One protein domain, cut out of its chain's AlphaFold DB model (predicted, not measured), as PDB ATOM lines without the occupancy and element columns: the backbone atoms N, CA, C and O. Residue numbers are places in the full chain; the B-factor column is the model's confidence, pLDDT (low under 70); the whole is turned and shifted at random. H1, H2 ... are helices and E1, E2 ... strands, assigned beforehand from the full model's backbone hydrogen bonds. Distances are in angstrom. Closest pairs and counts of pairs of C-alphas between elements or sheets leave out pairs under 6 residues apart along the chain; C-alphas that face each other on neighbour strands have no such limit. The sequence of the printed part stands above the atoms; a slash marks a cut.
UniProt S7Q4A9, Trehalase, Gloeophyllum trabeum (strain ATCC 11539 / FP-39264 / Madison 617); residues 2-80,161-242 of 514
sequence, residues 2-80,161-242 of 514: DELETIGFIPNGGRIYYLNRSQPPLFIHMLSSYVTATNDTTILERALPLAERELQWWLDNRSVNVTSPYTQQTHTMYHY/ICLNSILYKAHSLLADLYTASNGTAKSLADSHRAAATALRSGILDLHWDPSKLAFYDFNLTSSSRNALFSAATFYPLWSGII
ATOM      1  N   ASP A   2     129.321 183.565 155.695       97.25
ATOM      2  CA  ASP A   2     127.914 183.713 155.269       97.25
ATOM      3  C   ASP A   2     127.762 184.222 153.820       97.25
ATOM      4  O   ASP A   2     126.945 183.709 153.059       97.25
ATOM      5  N   GLU A   3     128.590 185.179 153.391       97.62
ATOM      6  CA  GLU A   3     128.609 185.668 152.000       97.62
ATOM      7  C   GLU A   3     128.994 184.566 150.993       97.62
ATOM      8  O   GLU A   3     128.341 184.400 149.969       97.62
ATOM      9  N   LEU A   4     129.979 183.720 151.312       97.81
ATOM     10  CA  LEU A   4     130.368 182.580 150.468       97.81
ATOM     11  C   LEU A   4     129.279 181.498 150.410       97.81
ATOM     12  O   LEU A   4     129.154 180.786 149.414       97.81
ATOM     13  N   GLU A   5     128.484 181.350 151.468       96.94
ATOM     14  CA  GLU A   5     127.357 180.414 151.511       96.94
ATOM     15  C   GLU A   5     126.165 180.902 150.693       96.94
ATOM     16  O   GLU A   5     125.549 180.113 149.980       96.94
ATOM     17  N   THR A   6     125.853 182.192 150.790       96.00
ATOM     18  CA  THR A   6     124.620 182.773 150.239       96.00
ATOM     19  C   THR A   6     124.793 183.362 148.841       96.00
ATOM     20  O   THR A   6     123.869 183.288 148.035       96.00
ATOM     21  N   ILE A   7     125.962 183.932 148.545       96.75
ATOM     22  CA  ILE A   7     126.261 184.659 147.300       96.75
ATOM     23  C   ILE A   7     127.238 183.860 146.423       96.75
ATOM     24  O   ILE A   7     127.197 183.958 145.199       96.75
ATOM     25  N   GLY A   8     128.101 183.042 147.033       95.69
ATOM     26  CA  GLY A   8     129.077 182.198 146.332       95.69
ATOM     27  C   GLY A   8     130.455 182.839 146.136       95.69
ATOM     28  O   GLY A   8     131.379 182.156 145.709       95.69
ATOM     29  N   PHE A   9     130.611 184.114 146.493       97.56
ATOM     30  CA  PHE A   9     131.877 184.850 146.553       97.56
ATOM     31  C   PHE A   9     131.754 185.977 147.591       97.56
ATOM     32  O   PHE A   9     130.651 186.269 148.055       97.56
ATOM     33  N   ILE A  10     132.869 186.608 147.964       98.50
ATOM     34  CA  ILE A  10     132.855 187.781 148.850       98.50
ATOM     35  C   ILE A  10     132.688 189.038 147.988       98.50
ATOM     36  O   ILE A  10     133.592 189.345 147.202       98.50
ATOM     37  N   PRO A  11     131.549 189.752 148.068       98.25
ATOM     38  CA  PRO A  11     131.352 190.985 147.320       98.25
ATOM     39  C   PRO A  11     132.259 192.101 147.846       98.25
ATOM     40  O   PRO A  11     132.719 192.066 148.984       98.25
ATOM     41  N   ASN A  12     132.468 193.134 147.030       96.75
ATOM     42  CA  ASN A  12     133.250 194.325 147.395       96.75
ATOM     43  C   ASN A  12     132.823 194.944 148.747       96.75
ATOM     44  O   ASN A  12     133.651 195.429 149.511       96.75
ATOM     45  N   GLY A  13     131.529 194.869 149.067       95.44
ATOM     46  CA  GLY A  13     130.992 195.176 150.388       95.44
ATOM     47  C   GLY A  13     129.562 194.658 150.556       95.44
ATOM     48  O   GLY A  13     128.942 194.181 149.605       95.44
ATOM     49  N   GLY A  14     129.001 194.805 151.760       94.44
ATOM     50  CA  GLY A  14     127.663 194.313 152.130       94.44
ATOM     51  C   GLY A  14     126.486 195.115 151.547       94.44
ATOM     52  O   GLY A  14     125.623 195.592 152.291       94.44
ATOM     53  N   ARG A  15     126.453 195.322 150.224       96.00
ATOM     54  CA  ARG A  15     125.392 196.045 149.494       96.00
ATOM     55  C   ARG A  15     125.041 195.337 148.186       96.00
ATOM     56  O   ARG A  15     125.910 194.809 147.503       96.00
ATOM     57  N   ILE A  16     123.767 195.400 147.792       95.62
ATOM     58  CA  ILE A  16     123.235 194.697 146.606       95.62
ATOM     59  C   ILE A  16     123.955 195.107 145.308       95.62
ATOM     60  O   ILE A  16     124.204 194.270 144.447       95.62
ATOM     61  N   TYR A  17     124.346 196.375 145.167       95.31
ATOM     62  CA  TYR A  17     125.043 196.865 143.972       95.31
ATOM     63  C   TYR A  17     126.504 196.380 143.848       95.31
ATOM     64  O   TYR A  17     127.158 196.676 142.846       95.31
ATOM     65  N   TYR A  18     127.012 195.621 144.827       97.69
ATOM     66  CA  TYR A  18     128.311 194.946 144.765       97.69
ATOM     67  C   TYR A  18     128.221 193.478 144.331       97.69
ATOM     68  O   TYR A  18     129.251 192.843 144.145       97.69
ATOM     69  N   LEU A  19     127.025 192.930 144.087       96.38
ATOM     70  CA  LEU A  19     126.853 191.525 143.684       96.38
ATOM     71  C   LEU A  19     127.415 191.181 142.290       96.38
ATOM     72  O   LEU A  19     127.322 190.036 141.861       96.38
ATOM     73  N   ASN A  20     128.005 192.140 141.578       94.56
ATOM     74  CA  ASN A  20     128.702 191.907 140.313       94.56
ATOM     75  C   ASN A  20     130.239 191.881 140.439       94.56
ATOM     76  O   ASN A  20     130.906 191.616 139.436       94.56
ATOM     77  N   ARG A  21     130.813 192.185 141.615       97.62
ATOM     78  CA  ARG A  21     132.268 192.329 141.786       97.62
ATOM     79  C   ARG A  21     132.757 192.000 143.193       97.62
ATOM     80  O   ARG A  21     132.071 192.266 144.179       97.62
ATOM     81  N   SER A  22     133.966 191.462 143.277       98.44
ATOM     82  CA  SER A  22     134.637 191.134 144.538       98.44
ATOM     83  C   SER A  22     135.562 192.278 145.006       98.44
ATOM     84  O   SER A  22     135.324 193.453 144.706       98.44
ATOM     85  N   GLN A  23     136.598 191.928 145.764       98.19
ATOM     86  CA  GLN A  23     137.746 192.740 146.170       98.19
ATOM     87  C   GLN A  23     138.982 191.826 146.320       98.19
ATOM     88  O   GLN A  23     138.832 190.607 146.208       98.19
ATOM     89  N   PRO A  24     140.201 192.351 146.569       98.56
ATOM     90  CA  PRO A  24     141.378 191.509 146.802       98.56
ATOM     91  C   PRO A  24     141.108 190.384 147.837       98.56
ATOM     92  O   PRO A  24     140.732 190.687 148.973       98.56
ATOM     93  N   PRO A  25     141.281 189.091 147.481       98.38
ATOM     94  CA  PRO A  25     140.710 187.982 148.253       98.38
ATOM     95  C   PRO A  25     141.547 187.600 149.474       98.38
ATOM     96  O   PRO A  25     142.503 186.828 149.399       98.38
ATOM     97  N   LEU A  26     141.174 188.143 150.632       98.44
ATOM     98  CA  LEU A  26     141.897 187.950 151.890       98.44
ATOM     99  C   LEU A  26     141.225 186.956 152.851       98.44
ATOM    100  O   LEU A  26     141.730 186.771 153.956       98.44
ATOM    101  N   PHE A  27     140.125 186.288 152.489       98.69
ATOM    102  CA  PHE A  27     139.412 185.408 153.428       98.69
ATOM    103  C   PHE A  27     140.272 184.250 153.944       98.69
ATOM    104  O   PHE A  27     140.328 184.030 155.152       98.69
ATOM    105  N   ILE A  28     141.024 183.573 153.072       98.75
ATOM    106  CA  ILE A  28     141.943 182.500 153.492       98.75
ATOM    107  C   ILE A  28     143.085 183.042 154.373       98.75
ATOM    108  O   ILE A  28     143.511 182.380 155.322       98.75
ATOM    109  N   HIS A  29     143.543 184.273 154.119       98.62
ATOM    110  CA  HIS A  29     144.536 184.949 154.962       98.62
ATOM    111  C   HIS A  29     143.979 185.236 156.360       98.62
ATOM    112  O   HIS A  29     144.646 184.966 157.362       98.62
ATOM    113  N   MET A  30     142.740 185.731 156.435       98.44
ATOM    114  CA  MET A  30     142.032 185.965 157.697       98.44
ATOM    115  C   MET A  30     141.800 184.659 158.457       98.44
ATOM    116  O   MET A  30     142.031 184.612 159.663       98.44
ATOM    117  N   LEU A  31     141.398 183.590 157.762       98.00
ATOM    118  CA  LEU A  31     141.189 182.268 158.351       98.00
ATOM    119  C   LEU A  31     142.479 181.719 158.967       98.00
ATOM    120  O   LEU A  31     142.481 181.307 160.125       98.00
ATOM    121  N   SER A  32     143.586 181.762 158.221       98.19
ATOM    122  CA  SER A  32     144.890 181.332 158.729       98.19
ATOM    123  C   SER A  32     145.346 182.166 159.930       98.19
ATOM    124  O   SER A  32     145.808 181.608 160.928       98.19
ATOM    125  N   SER A  33     145.144 183.486 159.876       97.31
ATOM    126  CA  SER A  33     145.469 184.391 160.987       97.31
ATOM    127  C   SER A  33     144.640 184.080 162.236       97.31
ATOM    128  O   SER A  33     145.193 184.033 163.333       97.31
ATOM    129  N   TYR A  34     143.337 183.818 162.077       97.75
ATOM    130  CA  TYR A  34     142.455 183.422 163.176       97.75
ATOM    131  C   TYR A  34     142.937 182.128 163.831       97.75
ATOM    132  O   TYR A  34     143.191 182.128 165.031       97.75
ATOM    133  N   VAL A  35     143.136 181.058 163.051       96.75
ATOM    134  CA  VAL A  35     143.570 179.753 163.581       96.75
ATOM    135  C   VAL A  35     144.927 179.865 164.272       96.75
ATOM    136  O   VAL A  35     145.106 179.314 165.353       96.75
ATOM    137  N   THR A  36     145.865 180.623 163.699       96.12
ATOM    138  CA  THR A  36     147.188 180.857 164.304       96.12
ATOM    139  C   THR A  36     147.082 181.589 165.643       96.12
ATOM    140  O   THR A  36     147.826 181.288 166.574       96.12
ATOM    141  N   ALA A  37     146.165 182.553 165.761       96.56
ATOM    142  CA  ALA A  37     146.002 183.347 166.975       96.56
ATOM    143  C   ALA A  37     145.229 182.613 168.084       96.56
ATOM    144  O   ALA A  37     145.496 182.840 169.264       96.56
ATOM    145  N   THR A  38     144.259 181.767 167.729       96.56
ATOM    146  CA  THR A  38     143.331 181.143 168.689       96.56
ATOM    147  C   THR A  38     143.613 179.665 168.948       96.56
ATOM    148  O   THR A  38     143.123 179.129 169.941       96.56
ATOM    149  N   ASN A  39     144.375 178.997 168.072       94.06
ATOM    150  CA  ASN A  39     144.482 177.537 167.970       94.06
ATOM    151  C   ASN A  39     143.131 176.816 167.782       94.06
ATOM    152  O   ASN A  39     143.052 175.597 167.944       94.06
ATOM    153  N   ASP A  40     142.066 177.541 167.437       93.94
ATOM    154  CA  ASP A  40     140.744 176.969 167.207       93.94
ATOM    155  C   ASP A  40     140.660 176.392 165.792       93.94
ATOM    156  O   ASP A  40     140.420 177.104 164.817       93.94
ATOM    157  N   THR A  41     140.851 175.079 165.679       93.06
ATOM    158  CA  THR A  41     140.713 174.346 164.414       93.06
ATOM    159  C   THR A  41     139.277 173.915 164.124       93.06
ATOM    160  O   THR A  41     139.007 173.456 163.015       93.06
ATOM    161  N   THR A  42     138.331 174.089 165.055       93.69
ATOM    162  CA  THR A  42     136.930 173.674 164.847       93.69
ATOM    163  C   THR A  42     136.249 174.504 163.760       93.69
ATOM    164  O   THR A  42     135.432 173.991 162.999       93.69
ATOM    165  N   ILE A  43     136.677 175.760 163.592       95.38
ATOM    166  CA  ILE A  43     136.221 176.639 162.509       95.38
ATOM    167  C   ILE A  43     136.504 176.062 161.110       95.38
ATOM    168  O   ILE A  43     135.794 176.388 160.156       95.38
ATOM    169  N   LEU A  44     137.521 175.198 160.971       94.88
ATOM    170  CA  LEU A  44     137.965 174.667 159.680       94.88
ATOM    171  C   LEU A  44     136.940 173.733 159.034       94.88
ATOM    172  O   LEU A  44     136.887 173.682 157.808       94.88
ATOM    173  N   GLU A  45     136.095 173.064 159.824       93.38
ATOM    174  CA  GLU A  45     135.025 172.205 159.299       93.38
ATOM    175  C   GLU A  45     134.078 172.996 158.383       93.38
ATOM    176  O   GLU A  45     133.735 172.548 157.289       93.38
ATOM    177  N   ARG A  46     133.724 174.218 158.794       95.75
ATOM    178  CA  ARG A  46     132.908 175.136 157.989       95.75
ATOM    179  C   ARG A  46     133.740 175.888 156.954       95.75
ATOM    180  O   ARG A  46     133.271 176.134 155.846       95.75
ATOM    181  N   ALA A  47     134.952 176.302 157.317       97.06
ATOM    182  CA  ALA A  47     135.702 177.271 156.532       97.06
ATOM    183  C   ALA A  47     136.417 176.670 155.310       97.06
ATOM    184  O   ALA A  47     136.477 177.340 154.280       97.06
ATOM    185  N   LEU A  48     136.925 175.431 155.383       96.31
ATOM    186  CA  LEU A  48     137.683 174.821 154.280       96.31
ATOM    187  C   LEU A  48     136.845 174.672 152.994       96.31
ATOM    188  O   LEU A  48     137.289 175.164 151.956       96.31
ATOM    189  N   PRO A  49     135.605 174.136 153.019       96.50
ATOM    190  CA  PRO A  49     134.772 174.079 151.812       96.50
ATOM    191  C   PRO A  49     134.446 175.459 151.218       96.50
ATOM    192  O   PRO A  49     134.224 175.585 150.013       96.50
ATOM    193  N   LEU A  50     134.396 176.504 152.050       98.50
ATOM    194  CA  LEU A  50     134.134 177.874 151.604       98.50
ATOM    195  C   LEU A  50     135.383 178.533 151.008       98.50
ATOM    196  O   LEU A  50     135.258 179.294 150.053       98.50
ATOM    197  N   ALA A  51     136.571 178.215 151.526       98.31
ATOM    198  CA  ALA A  51     137.842 178.638 150.947       98.31
ATOM    199  C   ALA A  51     138.017 178.082 149.525       98.31
ATOM    200  O   ALA A  51     138.364 178.827 148.612       98.31
ATOM    201  N   GLU A  52     137.681 176.806 149.318       97.81
ATOM    202  CA  GLU A  52     137.663 176.194 147.982       97.81
ATOM    203  C   GLU A  52     136.684 176.904 147.047       97.81
ATOM    204  O   GLU A  52     137.007 177.189 145.896       97.81
ATOM    205  N   ARG A  53     135.489 177.242 147.549       98.50
ATOM    206  CA  ARG A  53     134.477 177.962 146.768       98.50
ATOM    207  C   ARG A  53     134.964 179.337 146.318       98.50
ATOM    208  O   ARG A  53     134.730 179.707 145.172       98.50
ATOM    209  N   GLU A  54     135.639 180.079 147.195       98.62
ATOM    210  CA  GLU A  54     136.223 181.374 146.839       98.62
ATOM    211  C   GLU A  54     137.284 181.219 145.741       98.62
ATOM    212  O   GLU A  54     137.221 181.913 144.725       98.62
ATOM    213  N   LEU A  55     138.228 180.284 145.898       98.62
ATOM    214  CA  LEU A  55     139.283 180.045 144.905       98.62
ATOM    215  C   LEU A  55     138.718 179.574 143.561       98.62
ATOM    216  O   LEU A  55     139.161 180.048 142.515       98.62
ATOM    217  N   GLN A  56     137.709 178.701 143.578       98.50
ATOM    218  CA  GLN A  56     137.018 178.265 142.368       98.50
ATOM    219  C   GLN A  56     136.324 179.440 141.670       98.50
ATOM    220  O   GLN A  56     136.407 179.557 140.450       98.50
ATOM    221  N   TRP A  57     135.704 180.359 142.419       98.56
ATOM    222  CA  TRP A  57     135.113 181.560 141.830       98.56
ATOM    223  C   TRP A  57     136.162 182.424 141.116       98.56
ATOM    224  O   TRP A  57     135.911 182.863 139.990       98.56
ATOM    225  N   TRP A  58     137.340 182.634 141.721       98.81
ATOM    226  CA  TRP A  58     138.447 183.357 141.076       98.81
ATOM    227  C   TRP A  58     138.948 182.637 139.826       98.81
ATOM    228  O   TRP A  58     139.197 183.285 138.809       98.81
ATOM    229  N   LEU A  59     139.052 181.310 139.867       98.62
ATOM    230  CA  LEU A  59     139.428 180.506 138.707       98.62
ATOM    231  C   LEU A  59     138.411 180.660 137.569       98.62
ATOM    232  O   LEU A  59     138.795 180.983 136.446       98.62
ATOM    233  N   ASP A  60     137.122 180.519 137.858       98.44
ATOM    234  CA  ASP A  60     136.064 180.540 136.844       98.44
ATOM    235  C   ASP A  60     135.840 181.930 136.239       98.44
ATOM    236  O   ASP A  60     135.490 182.061 135.065       98.44
ATOM    237  N   ASN A  61     136.007 182.985 137.041       98.31
ATOM    238  CA  ASN A  61     135.563 184.329 136.669       98.31
ATOM    239  C   ASN A  61     136.700 185.307 136.381       98.31
ATOM    240  O   ASN A  61     136.438 186.376 135.822       98.31
ATOM    241  N   ARG A  62     137.922 185.006 136.828       98.44
ATOM    242  CA  ARG A  62     139.039 185.962 136.860       98.44
ATOM    243  C   ARG A  62     140.370 185.355 136.421       98.44
ATOM    244  O   ARG A  62     141.376 186.057 136.488       98.44
ATOM    245  N   SER A  63     140.403 184.100 135.968       98.62
ATOM    246  CA  SER A  63     141.620 183.514 135.399       98.62
ATOM    247  C   SER A  63     141.800 183.856 133.918       98.62
ATOM    248  O   SER A  63     140.843 184.056 133.167       98.62
ATOM    249  N   VAL A  64     143.057 183.915 133.491       98.69
ATOM    250  CA  VAL A  64     143.484 184.143 132.112       98.69
ATOM    251  C   VAL A  64     144.772 183.364 131.850       98.69
ATOM    252  O   VAL A  64     145.689 183.360 132.669       98.69
ATOM    253  N   ASN A  65     144.858 182.696 130.699       98.62
ATOM    254  CA  ASN A  65     146.093 182.044 130.265       98.62
ATOM    255  C   ASN A  65     146.977 183.051 129.528       98.62
ATOM    256  O   ASN A  65     146.551 183.648 128.539       98.62
ATOM    257  N   VAL A  66     148.211 183.216 129.996       98.69
ATOM    258  CA  VAL A  66     149.175 184.186 129.471       98.69
ATOM    259  C   VAL A  66     150.423 183.450 129.017       98.69
ATOM    260  O   VAL A  66     151.101 182.816 129.823       98.69
ATOM    261  N   THR A  67     150.744 183.542 127.730       98.50
ATOM    262  CA  THR A  67     152.022 183.052 127.202       98.50
ATOM    263  C   THR A  67     153.081 184.126 127.390       98.50
ATOM    264  O   THR A  67     152.976 185.208 126.812       98.50
ATOM    265  N   SER A  68     154.093 183.830 128.204       98.25
ATOM    266  CA  SER A  68     155.178 184.757 128.497       98.25
ATOM    267  C   SER A  68     155.985 185.076 127.236       98.25
ATOM    268  O   SER A  68     156.502 184.155 126.594       98.25
ATOM    269  N   PRO A  69     156.185 186.361 126.896       97.94
ATOM    270  CA  PRO A  69     157.099 186.745 125.823       97.94
ATOM    271  C   PRO A  69     158.567 186.467 126.192       97.94
ATOM    272  O   PRO A  69     159.417 186.426 125.305       97.94
ATOM    273  N   TYR A  70     158.873 186.263 127.479       96.62
ATOM    274  CA  TYR A  70     160.232 186.118 128.000       96.62
ATOM    275  C   TYR A  70     160.720 184.665 127.971       96.62
ATOM    276  O   TYR A  70     161.864 184.411 127.599       96.62
ATOM    277  N   THR A  71     159.858 183.710 128.332       97.50
ATOM    278  CA  THR A  71     160.215 182.280 128.436       97.50
ATOM    279  C   THR A  71     159.447 181.382 127.467       97.50
ATOM    280  O   THR A  71     159.781 180.205 127.347       97.50
ATOM    281  N   GLN A  72     158.415 181.911 126.797       97.94
ATOM    282  CA  GLN A  72     157.455 181.163 125.975       97.94
ATOM    283  C   GLN A  72     156.598 180.143 126.751       97.94
ATOM    284  O   GLN A  72     155.871 179.360 126.139       97.94
ATOM    285  N   GLN A  73     156.633 180.151 128.088       98.25
ATOM    286  CA  GLN A  73     155.751 179.322 128.913       98.25
ATOM    287  C   GLN A  73     154.371 179.966 129.057       98.25
ATOM    288  O   GLN A  73     154.250 181.186 129.175       98.25
ATOM    289  N   THR A  74     153.322 179.143 129.065       98.62
ATOM    290  CA  THR A  74     151.956 179.594 129.346       98.62
ATOM    291  C   THR A  74     151.632 179.390 130.819       98.62
ATOM    292  O   THR A  74     151.718 178.272 131.324       98.62
ATOM    293  N   HIS A  75     151.203 180.463 131.481       98.75
ATOM    294  CA  HIS A  75     150.803 180.464 132.886       98.75
ATOM    295  C   HIS A  75     149.332 180.837 133.022       98.75
ATOM    296  O   HIS A  75     148.856 181.752 132.347       98.75
ATOM    297  N   THR A  76     148.616 180.168 133.921       98.75
ATOM    298  CA  THR A  76     147.293 180.620 134.360       98.75
ATOM    299  C   THR A  76     147.479 181.683 135.436       98.75
ATOM    300  O   THR A  76     147.963 181.392 136.530       98.75
ATOM    301  N   MET A  77     147.100 182.913 135.108       98.88
ATOM    302  CA  MET A  77     147.187 184.088 135.973       98.88
ATOM    303  C   MET A  77     145.794 184.661 136.221       98.88
ATOM    304  O   MET A  77     144.821 184.218 135.619       98.88
ATOM    305  N   TYR A  78     145.697 185.661 137.091       98.94
ATOM    306  CA  TYR A  78     144.428 186.276 137.466       98.94
ATOM    307  C   TYR A  78     144.420 187.782 137.201       98.94
ATOM    308  O   TYR A  78     145.426 188.468 137.413       98.94
ATOM    309  N   HIS A  79     143.272 188.300 136.770       98.75
ATOM    310  CA  HIS A  79     143.025 189.725 136.543       98.75
ATOM    311  C   HIS A  79     141.656 190.156 137.079       98.75
ATOM    312  O   HIS A  79     140.780 189.323 137.281       98.75
ATOM    313  N   TYR A  80     141.461 191.455 137.312       98.75
ATOM    314  CA  TYR A  80     140.146 191.996 137.669       98.75
ATOM    315  C   TYR A  80     139.354 192.283 136.393       98.75
ATOM    316  O   TYR A  80     139.846 192.972 135.502       98.75
ATOM    317  N   ILE A 161     150.153 192.254 139.788       98.81
ATOM    318  CA  ILE A 161     151.085 191.524 140.654       98.81
ATOM    319  C   ILE A 161     150.500 191.286 142.053       98.81
ATOM    320  O   ILE A 161     150.676 190.215 142.635       98.81
ATOM    321  N   CYS A 162     149.738 192.251 142.578       98.75
ATOM    322  CA  CYS A 162     149.135 192.155 143.906       98.75
ATOM    323  C   CYS A 162     148.101 191.021 144.014       98.75
ATOM    324  O   CYS A 162     148.167 190.246 144.965       98.75
ATOM    325  N   LEU A 163     147.194 190.877 143.038       98.94
ATOM    326  CA  LEU A 163     146.167 189.825 143.036       98.94
ATOM    327  C   LEU A 163     146.800 188.432 142.989       98.94
ATOM    328  O   LEU A 163     146.481 187.568 143.804       98.94
ATOM    329  N   ASN A 164     147.745 188.237 142.069       98.94
ATOM    330  CA  ASN A 164     148.413 186.951 141.891       98.94
ATOM    331  C   ASN A 164     149.250 186.574 143.122       98.94
ATOM    332  O   ASN A 164     149.264 185.410 143.518       98.94
ATOM    333  N   SER A 165     149.866 187.553 143.794       98.94
ATOM    334  CA  SER A 165     150.577 187.330 145.063       98.94
ATOM    335  C   SER A 165     149.632 186.918 146.200       98.94
ATOM    336  O   SER A 165     149.918 185.967 146.927       98.94
ATOM    337  N   ILE A 166     148.473 187.581 146.324       98.94
ATOM    338  CA  ILE A 166     147.448 187.235 147.323       98.94
ATOM    339  C   ILE A 166     146.953 185.800 147.113       98.94
ATOM    340  O   ILE A 166     146.880 185.047 148.085       98.94
ATOM    341  N   LEU A 167     146.654 185.414 145.869       98.94
ATOM    342  CA  LEU A 167     146.170 184.072 145.526       98.94
ATOM    343  C   LEU A 167     147.251 182.998 145.701       98.94
ATOM    344  O   LEU A 167     146.967 181.923 146.232       98.94
ATOM    345  N   TYR A 168     148.507 183.299 145.353       98.94
ATOM    346  CA  TYR A 168     149.648 182.435 145.667       98.94
ATOM    347  C   TYR A 168     149.715 182.128 147.170       98.94
ATOM    348  O   TYR A 168     149.820 180.967 147.589       98.94
ATOM    349  N   LYS A 169     149.630 183.179 147.994       98.81
ATOM    350  CA  LYS A 169     149.686 183.031 149.445       98.81
ATOM    351  C   LYS A 169     148.444 182.323 149.975       98.81
ATOM    352  O   LYS A 169     148.587 181.475 150.846       98.81
ATOM    353  N   ALA A 170     147.264 182.588 149.416       98.88
ATOM    354  CA  ALA A 170     146.026 181.905 149.781       98.88
ATOM    355  C   ALA A 170     146.134 180.387 149.570       98.88
ATOM    356  O   ALA A 170     145.857 179.630 150.495       98.88
ATOM    357  N   HIS A 171     146.638 179.927 148.420       98.81
ATOM    358  CA  HIS A 171     146.897 178.501 148.200       98.81
ATOM    359  C   HIS A 171     147.905 177.923 149.200       98.81
ATOM    360  O   HIS A 171     147.677 176.849 149.755       98.81
ATOM    361  N   SER A 172     148.995 178.645 149.471       98.56
ATOM    362  CA  SER A 172     150.003 178.200 150.445       98.56
ATOM    363  C   SER A 172     149.402 178.037 151.848       98.56
ATOM    364  O   SER A 172     149.558 176.993 152.471       98.56
ATOM    365  N   LEU A 173     148.642 179.033 152.312       98.50
ATOM    366  CA  LEU A 173     147.975 179.010 153.616       98.50
ATOM    367  C   LEU A 173     146.892 177.929 153.692       98.50
ATOM    368  O   LEU A 173     146.758 177.263 154.717       98.50
ATOM    369  N   LEU A 174     146.129 177.717 152.618       97.56
ATOM    370  CA  LEU A 174     145.090 176.690 152.586       97.56
ATOM    371  C   LEU A 174     145.684 175.278 152.673       97.56
ATOM    372  O   LEU A 174     145.139 174.426 153.374       97.56
ATOM    373  N   ALA A 175     146.841 175.039 152.048       97.19
ATOM    374  CA  ALA A 175     147.569 173.779 152.205       97.19
ATOM    375  C   ALA A 175     147.987 173.513 153.665       97.19
ATOM    376  O   ALA A 175     147.899 172.376 154.148       97.19
ATOM    377  N   ASP A 176     148.415 174.555 154.377       95.62
ATOM    378  CA  ASP A 176     148.787 174.462 155.791       95.62
ATOM    379  C   ASP A 176     147.559 174.208 156.676       95.62
ATOM    380  O   ASP A 176     147.595 173.333 157.545       95.62
ATOM    381  N   LEU A 177     146.434 174.877 156.404       96.00
ATOM    382  CA  LEU A 177     145.173 174.661 157.124       96.00
ATOM    383  C   LEU A 177     144.634 173.235 156.932       96.00
ATOM    384  O   LEU A 177     144.203 172.608 157.900       96.00
ATOM    385  N   TYR A 178     144.732 172.668 155.725       94.94
ATOM    386  CA  TYR A 178     144.402 171.257 155.503       94.94
ATOM    387  C   TYR A 178     145.311 170.314 156.288       94.94
ATOM    388  O   TYR A 178     144.835 169.336 156.870       94.94
ATOM    389  N   THR A 179     146.608 170.622 156.348       90.12
ATOM    390  CA  THR A 179     147.572 169.842 157.135       90.12
ATOM    391  C   THR A 179     147.222 169.886 158.629       90.12
ATOM    392  O   THR A 179     147.306 168.860 159.303       90.12
ATOM    393  N   ALA A 180     146.745 171.031 159.131       85.56
ATOM    394  CA  ALA A 180     146.287 171.195 160.511       85.56
ATOM    395  C   ALA A 180     144.955 170.474 160.821       85.56
ATOM    396  O   ALA A 180     144.707 170.112 161.970       85.56
ATOM    397  N   SER A 181     144.104 170.217 159.819       82.94
ATOM    398  CA  SER A 181     142.755 169.635 159.979       82.94
ATOM    399  C   SER A 181     142.707 168.100 160.167       82.94
ATOM    400  O   SER A 181     141.937 167.401 159.518       82.94
ATOM    401  N   ASN A 182     143.516 167.533 161.072       70.19
ATOM    402  CA  ASN A 182     143.617 166.080 161.349       70.19
ATOM    403  C   ASN A 182     144.172 165.201 160.198       70.19
ATOM    404  O   ASN A 182     144.105 163.973 160.267       70.19
ATOM    405  N   GLY A 183     144.784 165.792 159.164       61.69
ATOM    406  CA  GLY A 183     145.678 165.091 158.224       61.69
ATOM    407  C   GLY A 183     145.031 164.177 157.169       61.69
ATOM    408  O   GLY A 183     145.746 163.645 156.318       61.69
ATOM    409  N   THR A 184     143.705 164.010 157.153       62.06
ATOM    410  CA  THR A 184     142.996 163.178 156.154       62.06
ATOM    411  C   THR A 184     142.893 163.831 154.770       62.06
ATOM    412  O   THR A 184     142.611 163.147 153.790       62.06
ATOM    413  N   ALA A 185     143.180 165.132 154.659       82.88
ATOM    414  CA  ALA A 185     143.087 165.926 153.430       82.88
ATOM    415  C   ALA A 185     144.442 166.149 152.721       82.88
ATOM    416  O   ALA A 185     144.643 167.161 152.048       82.88
ATOM    417  N   LYS A 186     145.398 165.216 152.853       86.25
ATOM    418  CA  LYS A 186     146.755 165.369 152.291       86.25
ATOM    419  C   LYS A 186     146.761 165.681 150.787       86.25
ATOM    420  O   LYS A 186     147.517 166.543 150.352       86.25
ATOM    421  N   SER A 187     145.898 165.036 150.003       91.56
ATOM    422  CA  SER A 187     145.807 165.270 148.555       91.56
ATOM    423  C   SER A 187     145.350 166.686 148.193       91.56
ATOM    424  O   SER A 187     145.798 167.221 147.180       91.56
ATOM    425  N   LEU A 188     144.495 167.307 149.014       94.19
ATOM    426  CA  LEU A 188     144.060 168.697 148.832       94.19
ATOM    427  C   LEU A 188     145.195 169.662 149.184       94.19
ATOM    428  O   LEU A 188     145.502 170.565 148.407       94.19
ATOM    429  N   ALA A 189     145.901 169.407 150.292       95.94
ATOM    430  CA  ALA A 189     147.087 170.181 150.649       95.94
ATOM    431  C   ALA A 189     148.157 170.140 149.542       95.94
ATOM    432  O   ALA A 189     148.690 171.180 149.155       95.94
ATOM    433  N   ASP A 190     148.439 168.959 148.988       96.00
ATOM    434  CA  ASP A 190     149.420 168.797 147.910       96.00
ATOM    435  C   ASP A 190     148.962 169.479 146.606       96.00
ATOM    436  O   ASP A 190     149.770 170.128 145.938       96.00
ATOM    437  N   SER A 191     147.663 169.432 146.288       97.12
ATOM    438  CA  SER A 191     147.084 170.161 145.148       97.12
ATOM    439  C   SER A 191     147.276 171.675 145.270       97.12
ATOM    440  O   SER A 191     147.695 172.330 144.314       97.12
ATOM    441  N   HIS A 192     147.050 172.251 146.452       98.31
ATOM    442  CA  HIS A 192     147.276 173.682 146.661       98.31
ATOM    443  C   HIS A 192     148.751 174.072 146.683       98.31
ATOM    444  O   HIS A 192     149.096 175.134 146.168       98.31
ATOM    445  N   ARG A 193     149.648 173.218 147.193       98.44
ATOM    446  CA  ARG A 193     151.100 173.442 147.057       98.44
ATOM    447  C   ARG A 193     151.521 173.476 145.589       98.44
ATOM    448  O   ARG A 193     152.333 174.322 145.207       98.44
ATOM    449  N   ALA A 194     150.951 172.605 144.756       98.62
ATOM    450  CA  ALA A 194     151.191 172.615 143.316       98.62
ATOM    451  C   ALA A 194     150.650 173.896 142.656       98.62
ATOM    452  O   ALA A 194     151.381 174.538 141.900       98.62
ATOM    453  N   ALA A 195     149.430 174.327 142.998       98.69
ATOM    454  CA  ALA A 195     148.850 175.580 142.504       98.69
ATOM    455  C   ALA A 195     149.679 176.813 142.912       98.69
ATOM    456  O   ALA A 195     149.985 177.661 142.075       98.69
ATOM    457  N   ALA A 196     150.125 176.878 144.171       98.88
ATOM    458  CA  ALA A 196     151.035 177.918 144.645       98.88
ATOM    459  C   ALA A 196     152.372 177.888 143.882       98.88
ATOM    460  O   ALA A 196     152.878 178.927 143.469       98.88
ATOM    461  N   THR A 197     152.934 176.705 143.628       98.81
ATOM    462  CA  THR A 197     154.179 176.570 142.851       98.81
ATOM    463  C   THR A 197     154.012 177.083 141.418       98.81
ATOM    464  O   THR A 197     154.868 177.827 140.934       98.81
ATOM    465  N   ALA A 198     152.898 176.752 140.761       98.75
ATOM    466  CA  ALA A 198     152.584 177.237 139.417       98.75
ATOM    467  C   ALA A 198     152.420 178.767 139.383       98.75
ATOM    468  O   ALA A 198     153.042 179.431 138.556       98.75
ATOM    469  N   LEU A 199     151.675 179.340 140.336       98.75
ATOM    470  CA  LEU A 199     151.522 180.793 140.458       98.75
ATOM    471  C   LEU A 199     152.846 181.504 140.743       98.75
ATOM    472  O   LEU A 199     153.117 182.538 140.140       98.75
ATOM    473  N   ARG A 200     153.702 180.950 141.616       98.81
ATOM    474  CA  ARG A 200     155.047 181.499 141.862       98.81
ATOM    475  C   ARG A 200     155.860 181.555 140.569       98.81
ATOM    476  O   ARG A 200     156.534 182.555 140.335       98.81
ATOM    477  N   SER A 201     155.790 180.506 139.746       98.75
ATOM    478  CA  SER A 201     156.472 180.459 138.447       98.75
ATOM    479  C   SER A 201     155.989 181.580 137.522       98.75
ATOM    480  O   SER A 201     156.799 182.374 137.048       98.75
ATOM    481  N   GLY A 202     154.669 181.724 137.356       98.81
ATOM    482  CA  GLY A 202     154.084 182.790 136.539       98.81
ATOM    483  C   GLY A 202     154.385 184.197 137.066       98.81
ATOM    484  O   GLY A 202     154.663 185.101 136.278       98.81
ATOM    485  N   ILE A 203     154.409 184.383 138.391       98.88
ATOM    486  CA  ILE A 203     154.799 185.645 139.038       98.88
ATOM    487  C   ILE A 203     156.238 186.028 138.672       98.88
ATOM    488  O   ILE A 203     156.477 187.143 138.207       98.88
ATOM    489  N   LEU A 204     157.194 185.118 138.864       98.75
ATOM    490  CA  LEU A 204     158.607 185.383 138.579       98.75
ATOM    491  C   LEU A 204     158.881 185.550 137.079       98.75
ATOM    492  O   LEU A 204     159.755 186.319 136.702       98.75
ATOM    493  N   ASP A 205     158.128 184.873 136.220       98.69
ATOM    494  CA  ASP A 205     158.280 184.994 134.772       98.69
ATOM    495  C   ASP A 205     157.708 186.322 134.244       98.69
ATOM    496  O   ASP A 205     158.406 187.135 133.632       98.69
ATOM    497  N   LEU A 206     156.431 186.589 134.519       98.81
ATOM    498  CA  LEU A 206     155.713 187.694 133.888       98.81
ATOM    499  C   LEU A 206     155.996 189.042 134.549       98.81
ATOM    500  O   LEU A 206     156.010 190.053 133.852       98.81
ATOM    501  N   HIS A 207     156.253 189.088 135.858       98.81
ATOM    502  CA  HIS A 207     156.222 190.345 136.617       98.81
ATOM    503  C   HIS A 207     157.585 190.853 137.074       98.81
ATOM    504  O   HIS A 207     157.745 192.057 137.260       98.81
ATOM    505  N   TRP A 208     158.556 189.965 137.276       98.44
ATOM    506  CA  TRP A 208     159.866 190.340 137.798       98.44
ATOM    507  C   TRP A 208     160.781 190.887 136.701       98.44
ATOM    508  O   TRP A 208     161.049 190.211 135.709       98.44
ATOM    509  N   ASP A 209     161.298 192.100 136.887       97.88
ATOM    510  CA  ASP A 209     162.353 192.653 136.042       97.88
ATOM    511  C   ASP A 209     163.707 192.583 136.777       97.88
ATOM    512  O   ASP A 209     163.953 193.384 137.686       97.88
ATOM    513  N   PRO A 210     164.615 191.668 136.384       96.69
ATOM    514  CA  PRO A 210     165.897 191.482 137.064       96.69
ATOM    515  C   PRO A 210     166.860 192.662 136.882       96.69
ATOM    516  O   PRO A 210     167.783 192.825 137.677       96.69
ATOM    517  N   SER A 211     166.670 193.491 135.847       96.12
ATOM    518  CA  SER A 211     167.511 194.671 135.609       96.12
ATOM    519  C   SER A 211     167.112 195.842 136.507       96.12
ATOM    520  O   SER A 211     167.968 196.579 136.995       96.12
ATOM    521  N   LYS A 212     165.809 195.964 136.770       97.81
ATOM    522  CA  LYS A 212     165.216 196.999 137.624       97.81
ATOM    523  C   LYS A 212     165.076 196.570 139.081       97.81
ATOM    524  O   LYS A 212     164.755 197.400 139.931       97.81
ATOM    525  N   LEU A 213     165.293 195.287 139.367       98.25
ATOM    526  CA  LEU A 213     165.108 194.667 140.676       98.25
ATOM    527  C   LEU A 213     163.736 195.000 141.283       98.25
ATOM    528  O   LEU A 213     163.641 195.396 142.442       98.25
ATOM    529  N   ALA A 214     162.675 194.907 140.486       98.56
ATOM    530  CA  ALA A 214     161.321 195.236 140.917       98.56
ATOM    531  C   ALA A 214     160.274 194.397 140.187       98.56
ATOM    532  O   ALA A 214     160.516 193.872 139.096       98.56
ATOM    533  N   PHE A 215     159.094 194.294 140.796       98.75
ATOM    534  CA  PHE A 215     157.941 193.653 140.182       98.75
ATOM    535  C   PHE A 215     156.982 194.691 139.598       98.75
ATOM    536  O   PHE A 215     156.657 195.689 140.241       98.75
ATOM    537  N   TYR A 216     156.464 194.395 138.410       98.75
ATOM    538  CA  TYR A 216     155.498 195.219 137.686       98.75
ATOM    539  C   TYR A 216     154.262 194.402 137.328       98.75
ATOM    540  O   TYR A 216     154.306 193.176 137.253       98.75
ATOM    541  N   ASP A 217     153.138 195.066 137.077       98.75
ATOM    542  CA  ASP A 217     151.988 194.395 136.470       98.75
ATOM    543  C   ASP A 217     152.313 193.957 135.037       98.75
ATOM    544  O   ASP A 217     153.150 194.570 134.376       98.75
ATOM    545  N   PHE A 218     151.641 192.925 134.532       98.75
ATOM    546  CA  PHE A 218     151.791 192.497 133.141       98.75
ATOM    547  C   PHE A 218     150.589 192.965 132.319       98.75
ATOM    548  O   PHE A 218     149.441 192.742 132.698       98.75
ATOM    549  N   ASN A 219     150.835 193.635 131.199       98.19
ATOM    550  CA  ASN A 219     149.799 194.199 130.343       98.19
ATOM    551  C   ASN A 219     149.546 193.274 129.141       98.19
ATOM    552  O   ASN A 219     150.422 193.065 128.302       98.19
ATOM    553  N   LEU A 220     148.321 192.753 129.047       98.12
ATOM    554  CA  LEU A 220     147.879 191.813 128.015       98.12
ATOM    555  C   LEU A 220     147.780 192.453 126.625       98.12
ATOM    556  O   LEU A 220     147.965 191.766 125.628       98.12
ATOM    557  N   THR A 221     147.517 193.761 126.542       95.38
ATOM    558  CA  THR A 221     147.426 194.488 125.264       95.38
ATOM    559  C   THR A 221     148.793 194.597 124.589       95.38
ATOM    560  O   THR A 221     148.920 194.363 123.392       95.38
ATOM    561  N   SER A 222     149.818 194.954 125.362       96.19
ATOM    562  CA  SER A 222     151.194 195.120 124.875       96.19
ATOM    563  C   SER A 222     152.024 193.837 124.930       96.19
ATOM    564  O   SER A 222     153.110 193.800 124.359       96.19
ATOM    565  N   SER A 223     151.535 192.802 125.624       97.25
ATOM    566  CA  SER A 223     152.303 191.602 125.973       97.25
ATOM    567  C   SER A 223     153.652 191.958 126.613       97.25
ATOM    568  O   SER A 223     154.715 191.517 126.178       97.25
ATOM    569  N   SER A 224     153.625 192.835 127.618       97.44
ATOM    570  CA  SER A 224     154.831 193.303 128.302       97.44
ATOM    571  C   SER A 224     154.547 193.743 129.738       97.44
ATOM    572  O   SER A 224     153.409 194.064 130.092       97.44
ATOM    573  N   ARG A 225     155.585 193.764 130.580       96.81
ATOM    574  CA  ARG A 225     155.539 194.405 131.902       96.81
ATOM    575  C   ARG A 225     155.198 195.890 131.766       96.81
ATOM    576  O   ARG A 225     155.745 196.580 130.911       96.81
ATOM    577  N   ASN A 226     154.326 196.383 132.641       90.50
ATOM    578  CA  ASN A 226     154.028 197.804 132.767       90.50
ATOM    579  C   ASN A 226     155.302 198.570 133.173       90.50
ATOM    580  O   ASN A 226     156.151 198.050 133.895       90.50
ATOM    581  N   ALA A 227     155.435 199.814 132.718       87.50
ATOM    582  CA  ALA A 227     156.544 200.688 133.084       87.50
ATOM    583  C   ALA A 227     156.342 201.381 134.444       87.50
ATOM    584  O   ALA A 227     157.303 201.896 135.012       87.50
ATOM    585  N   LEU A 228     155.108 201.407 134.962       94.19
ATOM    586  CA  LEU A 228     154.760 202.159 136.162       94.19
ATOM    587  C   LEU A 228     155.140 201.414 137.447       94.19
ATOM    588  O   LEU A 228     154.602 200.347 137.752       94.19
ATOM    589  N   PHE A 229     156.024 202.021 138.239       97.69
ATOM    590  CA  PHE A 229     156.389 201.538 139.568       97.69
ATOM    591  C   PHE A 229     155.360 201.966 140.625       97.69
ATOM    592  O   PHE A 229     154.983 203.136 140.711       97.69
ATOM    593  N   SER A 230     154.921 201.022 141.457       98.38
ATOM    594  CA  SER A 230     153.954 201.275 142.530       98.38
ATOM    595  C   SER A 230     154.253 200.435 143.769       98.38
ATOM    596  O   SER A 230     155.011 199.462 143.710       98.38
ATOM    597  N   ALA A 231     153.576 200.739 144.878       98.56
ATOM    598  CA  ALA A 231     153.626 199.953 146.113       98.56
ATOM    599  C   ALA A 231     153.265 198.462 145.920       98.56
ATOM    600  O   ALA A 231     153.569 197.628 146.773       98.56
ATOM    601  N   ALA A 232     152.658 198.097 144.784       98.69
ATOM    602  CA  ALA A 232     152.362 196.713 144.439       98.69
ATOM    603  C   ALA A 232     153.616 195.827 144.320       98.69
ATOM    604  O   ALA A 232     153.510 194.616 144.515       98.69
ATOM    605  N   THR A 233     154.795 196.416 144.075       98.75
ATOM    606  CA  THR A 233     156.070 195.681 143.987       98.75
ATOM    607  C   THR A 233     156.396 194.880 145.253       98.75
ATOM    608  O   THR A 233     157.138 193.903 145.187       98.75
ATOM    609  N   PHE A 234     155.845 195.263 146.410       98.88
ATOM    610  CA  PHE A 234     156.107 194.592 147.685       98.88
ATOM    611  C   PHE A 234     155.215 193.369 147.933       98.88
ATOM    612  O   PHE A 234     155.524 192.568 148.809       98.88
ATOM    613  N   TYR A 235     154.131 193.177 147.173       98.88
ATOM    614  CA  TYR A 235     153.185 192.077 147.407       98.88
ATOM    615  C   TYR A 235     153.797 190.671 147.242       98.88
ATOM    616  O   TYR A 235     153.504 189.816 148.087       98.88
ATOM    617  N   PRO A 236     154.653 190.396 146.232       98.81
ATOM    618  CA  PRO A 236     155.333 189.104 146.129       98.81
ATOM    619  C   PRO A 236     156.225 188.839 147.340       98.81
ATOM    620  O   PRO A 236     156.147 187.768 147.940       98.81
ATOM    621  N   LEU A 237     156.995 189.847 147.763       98.75
ATOM    622  CA  LEU A 237     157.906 189.769 148.905       98.75
ATOM    623  C   LEU A 237     157.142 189.563 150.222       98.75
ATOM    624  O   LEU A 237     157.498 188.686 151.006       98.75
ATOM    625  N   TRP A 238     156.034 190.282 150.432       98.69
ATOM    626  CA  TRP A 238     155.092 190.056 151.540       98.69
ATOM    627  C   TRP A 238     154.523 188.630 151.545       98.69
ATOM    628  O   TRP A 238     154.337 188.021 152.596       98.69
ATOM    629  N   SER A 239     154.304 188.059 150.363       98.19
ATOM    630  CA  SER A 239     153.822 186.685 150.225       98.19
ATOM    631  C   SER A 239     154.928 185.632 150.410       98.19
ATOM    632  O   SER A 239     154.614 184.447 150.525       98.19
ATOM    633  N   GLY A 240     156.198 186.044 150.490       97.56
ATOM    634  CA  GLY A 240     157.368 185.171 150.634       97.56
ATOM    635  C   GLY A 240     158.043 184.780 149.312       97.56
ATOM    636  O   GLY A 240     158.886 183.887 149.293       97.56
ATOM    637  N   ILE A 241     157.690 185.424 148.196       98.50
ATOM    638  CA  ILE A 241     158.336 185.219 146.894       98.50
ATOM    639  C   ILE A 241     159.517 186.180 146.775       98.50
ATOM    640  O   ILE A 241     159.346 187.345 146.426       98.50
ATOM    641  N   ILE A 242     160.720 185.669 147.031       97.69
ATOM    642  CA  ILE A 242     161.979 186.389 146.818       97.69
ATOM    643  C   ILE A 242     162.655 185.809 145.563       97.69
ATOM    644  O   ILE A 242     162.807 184.584 145.501       97.69
TER     645      ILE A 242
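What this domain is: This is residues 2 to 80 and 161 to 242 of the 514 residues of the protein "Trehalase" of Gloeophyllum trabeum (strain ATCC 11539 / FP-39264 / Madison 617) (UniProt S7Q4A9). Two long helices, H4 and H5, lie side by side as a hairpin, with H2, H3 and H6 packing on H4 and the small hairpin E1 E2 beside the last part of H5. H1 packs on H3, and long loops, residues 7 to 26 and 207 to 230, lead to H2 and H6. The printed part has 161 residues, with six named helices and two named strands in the order H1 H2 H3 E1 E2 H4 H5 H6, mostly helix. It is compact, with a radius of gyration of the C-alphas of 16.5 A and spans of 47 by 38 by 26 A.

How they stand to each other: E1, residues 63 to 67, and E2, residues 74 to 78, form an antiparallel hairpin, with N 64 and O 77 within hydrogen-bond range at 2.8 A. E2 comes closest to H5, residues 186 to 206, at the C-alphas of His 75 and Gly 202, 5.4 A apart. H5 and the hub H4, residues 161 to 180, touch as a helical hairpin, opposite ways at a shallow tilt of 19 degrees; their closest C-alphas, Ala 175 and Ala 189, are 3.9 A apart. H4 touches H6, residues 231 to 239, with residues 161 to 169 alone; the closest C-alphas, Ser 165 and Pro 236, are 5.2 A apart. H2, residues 27 to 38, H3, residues 44 to 62, and H4 form an up-and-down bundle, each running against the one before. Every O i to N i+4 pair is within hydrogen-bond range in H1, residues 2 to 6, H2, H4 and H5, against 13 of 15 in H3 and 2 of 5 in H6, where 5 of 6 O i to N i+3 pairs are.

Where its parts are: H5 is 30.3 A long, H4 28.8 A and H3 25.5 A. H1 begins at C-alpha 2 (127.914, 183.713, 155.269), and H6 ends at C-alpha 239 (153.822, 186.685, 150.225).

The domain as a whole: The C-alphas of Thr 42 and Ser 222, the two farthest apart, are 47.6 A apart. Residues 81 to 160 are not printed, and C-alphas 80 and 161 are 11.3 A apart across the cut. Residues 183 to 184 have pLDDT under 70.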